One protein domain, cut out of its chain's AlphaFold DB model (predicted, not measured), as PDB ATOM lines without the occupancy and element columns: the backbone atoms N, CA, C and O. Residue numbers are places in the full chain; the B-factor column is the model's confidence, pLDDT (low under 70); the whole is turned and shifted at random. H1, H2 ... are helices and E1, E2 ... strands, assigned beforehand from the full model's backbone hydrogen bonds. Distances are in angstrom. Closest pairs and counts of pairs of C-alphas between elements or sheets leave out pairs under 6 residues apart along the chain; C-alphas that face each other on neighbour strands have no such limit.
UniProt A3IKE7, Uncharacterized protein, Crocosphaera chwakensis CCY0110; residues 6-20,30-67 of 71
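AT A GLANCE: This is residues 6 to 20 and 30 to 67 of the 71 residues of an uncharacterized protein of Crocosphaera chwakensis CCY0110 (UniProt A3IKE7). A twisted sheet of four strands arches over one short helix, H1, which sits on the hollow face of the arch; the other face is bare. The arch comes with sharp bends in E1, E3 and E4, while the short E2 makes one edge. The printed part has 53 residues, with named elements in the order E1, E2, E3, H1, E4; across the sheet the order is E2, E3, E1, E4, antiparallel throughout. The class is mostly strand. The whole is compact, with a radius of gyration of the C-alphas of 10.2 A, yet elongated, spanning 32 by 20 by 17 A.

IN THESE COORDINATES: Find C-alpha 6 at (195.299, 176.087, 188.076); from there E1 runs through residues 6 to 14, 21.1 A long, and bends by 74 degrees at residue 11. After the cut, look for E2 at residues 32 to 35, 10.3 A long. E3, residues 38 to 45, covers 18.2 A and bends by 77 degrees at residue 42. At C-alpha 46, (194.242, 172.028, 184.237), H1 begins; it holds residues 46 to 52. E4, residues 58 to 67, is the longest strand at 24.5 A; it bends by 71 degrees at residue 61 and ends at C-alpha 67, (195.746, 181.532, 191.449).

HOW THE PARTS SIT: Begin with inner strand E1 and its antiparallel neighbour E4, an edge strand: N 9 and O 63 are 3.0 A apart, N 13 and O 59 2.8 A, within hydrogen-bond range. E1 is also antiparallel to E3, at 171 degrees; look at N 12 and O 39, 2.8 A apart. E3 forms a hairpin with edge strand E2, where N 33 and O 40 are 3.0 A apart. E2 and E4 are apart. H1 is on the sheet at a height of 7.0 A, over none of the strands, but only just: 2 of its 7 C-alphas fall on E3. The closest C-alphas of E1 and H1 are those of Ile 6 and Ile 46, 5.7 A apart. E3, H1 and E4 form a split strand-helix-strand unit, two strands running the same way with E1 between them in the sheet; its crossover is right-handed. In H1 every O i to N i+4 pair is within hydrogen-bond range.

THE WHOLE: Look at Glu 18 and Ile 67 for the two C-alphas farthest apart, 32.1 A. Residues 21 to 29 are not printed, and C-alphas 20 and 30 stand 14.9 A apart across this cut, which lies in the link from E1 to E2. The links E2 to E3, E3 to H1 and H1 to E4 are tight. The mean pLDDT of the printed part is 94.8, and no printed residue is under 70.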
ATOM      1  N   ILE A   6     194.106 176.939 188.029       95.56
ATOM      2  CA  ILE A   6     195.299 176.087 188.076       95.56
ATOM      3  C   ILE A   6     195.889 175.987 186.673       95.56
ATOM      4  O   ILE A   6     195.217 175.570 185.735       95.56
ATOM      5  N   TYR A   7     197.168 176.336 186.556       96.38
ATOM      6  CA  TYR A   7     197.914 176.302 185.301       96.38
ATOM      7  C   TYR A   7     199.136 175.404 185.445       96.38
ATOM      8  O   TYR A   7     199.876 175.506 186.430       96.38
ATOM      9  N   LEU A   8     199.362 174.549 184.454       97.31
ATOM     10  CA  LEU A   8     200.391 173.517 184.466       97.31
ATOM     11  C   LEU A   8     201.480 173.820 183.440       97.31
ATOM     12  O   LEU A   8     201.201 174.168 182.294       97.31
ATOM     13  N   THR A   9     202.738 173.647 183.829       98.12
ATOM     14  CA  THR A   9     203.863 173.654 182.889       98.12
ATOM     15  C   THR A   9     204.836 172.531 183.191       98.12
ATOM     16  O   THR A   9     205.004 172.154 184.347       98.12
ATOM     17  N   GLY A  10     205.480 171.991 182.167       97.94
ATOM     18  CA  GLY A  10     206.450 170.918 182.321       97.94
ATOM     19  C   GLY A  10     206.417 169.960 181.147       97.94
ATOM     20  O   GLY A  10     205.891 170.292 180.086       97.94
ATOM     21  N   ASN A  11     206.998 168.782 181.350       98.06
ATOM     22  CA  ASN A  11     207.109 167.760 180.316       98.06
ATOM     23  C   ASN A  11     206.592 166.427 180.851       98.06
ATOM     24  O   ASN A  11     206.912 166.044 181.982       98.06
ATOM     25  N   LEU A  12     205.833 165.732 180.015       97.38
ATOM     26  CA  LEU A  12     205.320 164.391 180.246       97.38
ATOM     27  C   LEU A  12     205.731 163.479 179.088       97.38
ATOM     28  O   LEU A  12     205.843 163.925 177.949       97.38
ATOM     29  N   VAL A  13     205.915 162.200 179.382       97.62
ATOM     30  CA  VAL A  13     205.963 161.118 178.399       97.62
ATOM     31  C   VAL A  13     204.665 160.332 178.527       97.62
ATOM     32  O   VAL A  13     204.317 159.942 179.644       97.62
ATOM     33  N   ILE A  14     203.963 160.130 177.412       96.44
ATOM     34  CA  ILE A  14     202.651 159.462 177.343       96.44
ATOM     35  C   ILE A  14     202.707 158.166 176.526       96.44
ATOM     36  O   ILE A  14     203.619 157.982 175.714       96.44
ATOM     37  N   ASP A  15     201.751 157.271 176.755       94.00
ATOM     38  CA  ASP A  15     201.710 155.923 176.183       94.00
ATOM     39  C   ASP A  15     201.065 155.837 174.792       94.00
ATOM     40  O   ASP A  15     201.632 155.156 173.936       94.00
ATOM     41  N   PHE A  16     199.966 156.555 174.534       94.50
ATOM     42  CA  PHE A  16     199.270 156.553 173.236       94.50
ATOM     43  C   PHE A  16     199.178 157.966 172.628       94.50
ATOM     44  O   PHE A  16     198.096 158.559 172.545       94.50
ATOM     45  N   PRO A  17     200.306 158.555 172.180       94.31
ATOM     46  CA  PRO A  17     200.328 159.918 171.645       94.31
ATOM     47  C   PRO A  17     199.390 160.146 170.452       94.31
ATOM     48  O   PRO A  17     198.906 161.259 170.253       94.31
ATOM     49  N   GLU A  18     199.090 159.114 169.672       93.19
ATOM     50  CA  GLU A  18     198.145 159.147 168.556       93.19
ATOM     51  C   GLU A  18     196.682 159.393 168.970       93.19
ATOM     52  O   GLU A  18     195.876 159.840 168.147       93.19
ATOM     53  N   GLU A  19     196.328 159.124 170.229       92.88
ATOM     54  CA  GLU A  19     194.983 159.360 170.764       92.88
ATOM     55  C   GLU A  19     194.789 160.809 171.233       92.88
ATOM     56  O   GLU A  19     193.654 161.287 171.350       92.88
ATOM     57  N   VAL A  20     195.885 161.548 171.427       92.00
ATOM     58  CA  VAL A  20     195.866 162.937 171.884       92.00
ATOM     59  C   VAL A  20     195.554 163.879 170.721       92.00
ATOM     60  O   VAL A  20     196.370 164.133 169.835       92.00
ATOM     61  N   THR A  30     200.012 178.603 171.785       87.94
ATOM     62  CA  THR A  30     200.190 177.164 171.995       87.94
ATOM     63  C   THR A  30     200.556 176.875 173.451       87.94
ATOM     64  O   THR A  30     201.673 177.148 173.894       87.94
ATOM     65  N   VAL A  31     199.615 176.302 174.199       93.62
ATOM     66  CA  VAL A  31     199.811 175.904 175.604       93.62
ATOM     67  C   VAL A  31     200.187 174.432 175.768       93.62
ATOM     68  O   VAL A  31     200.625 174.022 176.845       93.62
ATOM     69  N   ILE A  32     200.062 173.641 174.703       93.94
ATOM     70  CA  ILE A  32     200.361 172.213 174.668       93.94
ATOM     71  C   ILE A  32     201.004 171.843 173.330       93.94
ATOM     72  O   ILE A  32     200.550 172.266 172.270       93.94
ATOM     73  N   GLU A  33     202.077 171.063 173.379       95.00
ATOM     74  CA  GLU A  33     202.825 170.626 172.202       95.00
ATOM     75  C   GLU A  33     203.186 169.147 172.355       95.00
ATOM     76  O   GLU A  33     203.685 168.734 173.402       95.00
ATOM     77  N   LEU A  34     202.933 168.347 171.318       94.75
ATOM     78  CA  LEU A  34     203.230 166.916 171.293       94.75
ATOM     79  C   LEU A  34     204.291 166.623 170.230       94.75
ATOM     80  O   LEU A  34     204.102 166.929 169.055       94.75
ATOM     81  N   THR A  35     205.404 166.014 170.636       95.50
ATOM     82  CA  THR A  35     206.482 165.567 169.739       95.50
ATOM     83  C   THR A  35     206.828 164.108 170.033       95.50
ATOM     84  O   THR A  35     207.499 163.791 171.022       95.50
ATOM     85  N   GLY A  36     206.368 163.199 169.170       95.25
ATOM     86  CA  GLY A  36     206.398 161.762 169.458       95.25
ATOM     87  C   GLY A  36     205.574 161.469 170.712       95.25
ATOM     88  O   GLY A  36     204.437 161.908 170.804       95.25
ATOM     89  N   SER A  37     206.168 160.798 171.700       95.94
ATOM     90  CA  SER A  37     205.534 160.553 173.007       95.94
ATOM     91  C   SER A  37     205.763 161.668 174.034       95.94
ATOM     92  O   SER A  37     205.308 161.542 175.167       95.94
ATOM     93  N   ASN A  38     206.502 162.728 173.692       97.19
ATOM     94  CA  ASN A  38     206.794 163.818 174.624       97.19
ATOM     95  C   ASN A  38     205.743 164.917 174.501       97.19
ATOM     96  O   ASN A  38     205.615 165.545 173.450       97.19
ATOM     97  N   LEU A  39     205.049 165.182 175.599       96.12
ATOM     98  CA  LEU A  39     204.092 166.262 175.741       96.12
ATOM     99  C   LEU A  39     204.701 167.392 176.569       96.12
ATOM    100  O   LEU A  39     205.102 167.193 177.716       96.12
ATOM    101  N   LYS A  40     204.717 168.597 176.014       97.19
ATOM    102  CA  LYS A  40     205.154 169.808 176.701       97.19
ATOM    103  C   LYS A  40     203.949 170.688 177.012       97.19
ATOM    104  O   LYS A  40     203.193 171.046 176.115       97.19
ATOM    105  N   LEU A  41     203.806 171.068 178.281       96.88
ATOM    106  CA  LEU A  41     202.793 172.012 178.754       96.88
ATOM    107  C   LEU A  41     203.434 173.370 179.056       96.88
ATOM    108  O   LEU A  41     204.444 173.463 179.766       96.88
ATOM    109  N   SER A  42     202.806 174.433 178.570       96.25
ATOM    110  CA  SER A  42     203.246 175.821 178.715       96.25
ATOM    111  C   SER A  42     202.136 176.647 179.363       96.25
ATOM    112  O   SER A  42     201.393 177.343 178.686       96.25
ATOM    113  N   TRP A  43     202.017 176.537 180.691       96.19
ATOM    114  CA  TRP A  43     200.936 177.139 181.488       96.19
ATOM    115  C   TRP A  43     199.532 176.805 180.956       96.19
ATOM    116  O   TRP A  43     198.655 177.663 180.922       96.19
ATOM    117  N   CYS A  44     199.322 175.544 180.581       95.12
ATOM    118  CA  CYS A  44     198.032 175.019 180.141       95.12
ATOM    119  C   CYS A  44     197.049 174.951 181.327       95.12
ATOM    120  O   CYS A  44     197.446 174.466 182.397       95.12
ATOM    121  N   PRO A  45     195.800 175.429 181.185       94.38
ATOM    122  CA  PRO A  45     194.751 175.226 182.183       94.38
ATOM    123  C   PRO A  45     194.579 173.743 182.524       94.38
ATOM    124  O   PRO A  45     194.640 172.882 181.644       94.38
ATOM    125  N   ILE A  46     194.358 173.427 183.801       94.62
ATOM    126  CA  ILE A  46     194.242 172.028 184.237       94.62
ATOM    127  C   ILE A  46     193.088 171.299 183.541       94.62
ATOM    128  O   ILE A  46     193.246 170.139 183.168       94.62
ATOM    129  N   GLU A  47     191.953 171.963 183.326       93.06
ATOM    130  CA  GLU A  47     190.785 171.363 182.677       93.06
ATOM    131  C   GLU A  47     191.080 170.995 181.219       93.06
ATOM    132  O   GLU A  47     190.674 169.935 180.743       93.06
ATOM    133  N   GLU A  48     191.831 171.851 180.530       92.38
ATOM    134  CA  GLU A  48     192.233 171.646 179.145       92.38
ATOM    135  C   GLU A  48     193.259 170.507 179.039       92.38
ATOM    136  O   GLU A  48     193.052 169.565 178.269       92.38
ATOM    137  N   ALA A  49     194.290 170.507 179.892       93.56
ATOM    138  CA  ALA A  49     195.277 169.427 179.960       93.56
ATOM    139  C   ALA A  49     194.621 168.060 180.230       93.56
ATOM    140  O   ALA A  49     194.946 167.073 179.569       93.56
ATOM    141  N   LEU A  50     193.659 168.000 181.158       93.19
ATOM    142  CA  LEU A  50     192.900 166.780 181.456       93.19
ATOM    143  C   LEU A  50     192.019 166.330 180.284       93.19
ATOM    144  O   LEU A  50     191.811 165.132 180.107       93.19
ATOM    145  N   SER A  51     191.506 167.266 179.481       93.19
ATOM    146  CA  SER A  51     190.705 166.927 178.301       93.19
ATOM    147  C   SER A  51     191.536 166.235 177.213       93.19
ATOM    148  O   SER A  51     191.034 165.321 176.559       93.19
ATOM    149  N   TYR A  52     192.807 166.624 177.064       91.94
ATOM    150  CA  TYR A  52     193.731 166.035 176.094       91.94
ATOM    151  C   TYR A  52     194.349 164.720 176.567       91.94
ATOM    152  O   TYR A  52     194.616 163.848 175.748       91.94
ATOM    153  N   LEU A  53     194.569 164.577 177.875       92.50
ATOM    154  CA  LEU A  53     195.226 163.415 178.486       92.50
ATOM    155  C   LEU A  53     194.245 162.406 179.074       92.50
ATOM    156  O   LEU A  53     194.612 161.577 179.910       92.50
ATOM    157  N   LYS A  54     192.981 162.486 178.665       89.38
ATOM    158  CA  LYS A  54     191.965 161.547 179.111       89.38
ATOM    159  C   LYS A  54     192.365 160.131 178.693       89.38
ATOM    160  O   LYS A  54     192.714 159.903 177.542       89.38
ATOM    161  N   ASP A  55     192.295 159.205 179.645       88.81
ATOM    162  CA  ASP A  55     192.614 157.785 179.461       88.81
ATOM    163  C   ASP A  55     194.085 157.500 179.064       88.81
ATOM    164  O   ASP A  55     194.411 156.368 178.722       88.81
ATOM    165  N   GLN A  56     194.984 158.488 179.183       90.44
ATOM    166  CA  GLN A  56     196.429 158.330 178.975       90.44
ATOM    167  C   GLN A  56     197.160 158.046 180.290       90.44
ATOM    168  O   GLN A  56     196.882 158.678 181.318       90.44
ATOM    169  N   TYR A  57     198.168 157.175 180.251       93.62
ATOM    170  CA  TYR A  57     199.153 157.088 181.327       93.62
ATOM    171  C   TYR A  57     200.339 157.997 181.008       93.62
ATOM    172  O   TYR A  57     200.904 157.963 179.919       93.62
ATOM    173  N   ALA A  58     200.739 158.813 181.984       93.88
ATOM    174  CA  ALA A  58     201.803 159.791 181.810       93.88
ATOM    175  C   ALA A  58     202.819 159.741 182.954       93.88
ATOM    176  O   ALA A  58     202.450 159.626 184.126       93.88
ATOM    177  N   ILE A  59     204.100 159.900 182.620       96.94
ATOM    178  CA  ILE A  59     205.180 160.113 183.590       96.94
ATOM    179  C   ILE A  59     205.923 161.405 183.274       96.94
ATOM    180  O   ILE A  59     206.110 161.755 182.115       96.94
ATOM    181  N   GLY A  60     206.384 162.118 184.296       96.44
ATOM    182  CA  GLY A  60     207.172 163.327 184.098       96.44
ATOM    183  C   GLY A  60     207.044 164.301 185.254       96.44
ATOM    184  O   GLY A  60     206.643 163.932 186.358       96.44
ATOM    185  N   THR A  61     207.387 165.557 184.981       97.75
ATOM    186  CA  THR A  61     207.418 166.614 185.992       97.75
ATOM    187  C   THR A  61     206.563 167.779 185.538       97.75
ATOM    188  O   THR A  61     206.778 168.330 184.456       97.75
ATOM    189  N   LEU A  62     205.644 168.192 186.409       97.06
ATOM    190  CA  LEU A  62     204.816 169.375 186.234       97.06
ATOM    191  C   LEU A  62     205.040 170.355 187.382       97.06
ATOM    192  O   LEU A  62     205.193 169.975 188.539       97.06
ATOM    193  N   THR A  63     205.003 171.635 187.045       98.31
ATOM    194  CA  THR A  63     204.856 172.741 187.983       98.31
ATOM    195  C   THR A  63     203.432 173.261 187.878       98.31
ATOM    196  O   THR A  63     202.979 173.617 186.789       98.31
ATOM    197  N   ALA A  64     202.741 173.327 189.014       97.12
ATOM    198  CA  ALA A  64     201.414 173.918 189.112       97.12
ATOM    199  C   ALA A  64     201.511 175.346 189.659       97.12
ATOM    200  O   ALA A  64     202.145 175.591 190.687       97.12
ATOM    201  N   LYS A  65     200.844 176.287 188.993       96.44
ATOM    202  CA  LYS A  65     200.589 177.633 189.514       96.44
ATOM    203  C   LYS A  65     199.115 177.737 189.865       96.44
ATOM    204  O   LYS A  65     198.265 177.577 188.995       96.44
ATOM    205  N   ILE A  66     198.839 178.013 191.136       95.19
ATOM    206  CA  ILE A  66     197.488 178.114 191.687       95.19
ATOM    207  C   ILE A  66     197.198 179.589 191.968       95.19
ATOM    208  O   ILE A  66     197.897 180.222 192.760       95.19
ATOM    209  N   ILE A  67     196.176 180.139 191.316       93.12
ATOM    210  CA  ILE A  67     195.746 181.532 191.449       93.12
ATOM    211  C   ILE A  67     194.390 181.538 192.142       93.12
ATOM    212  O   ILE A  67     193.396 181.115 191.564       93.12
TER     213      ILE A  67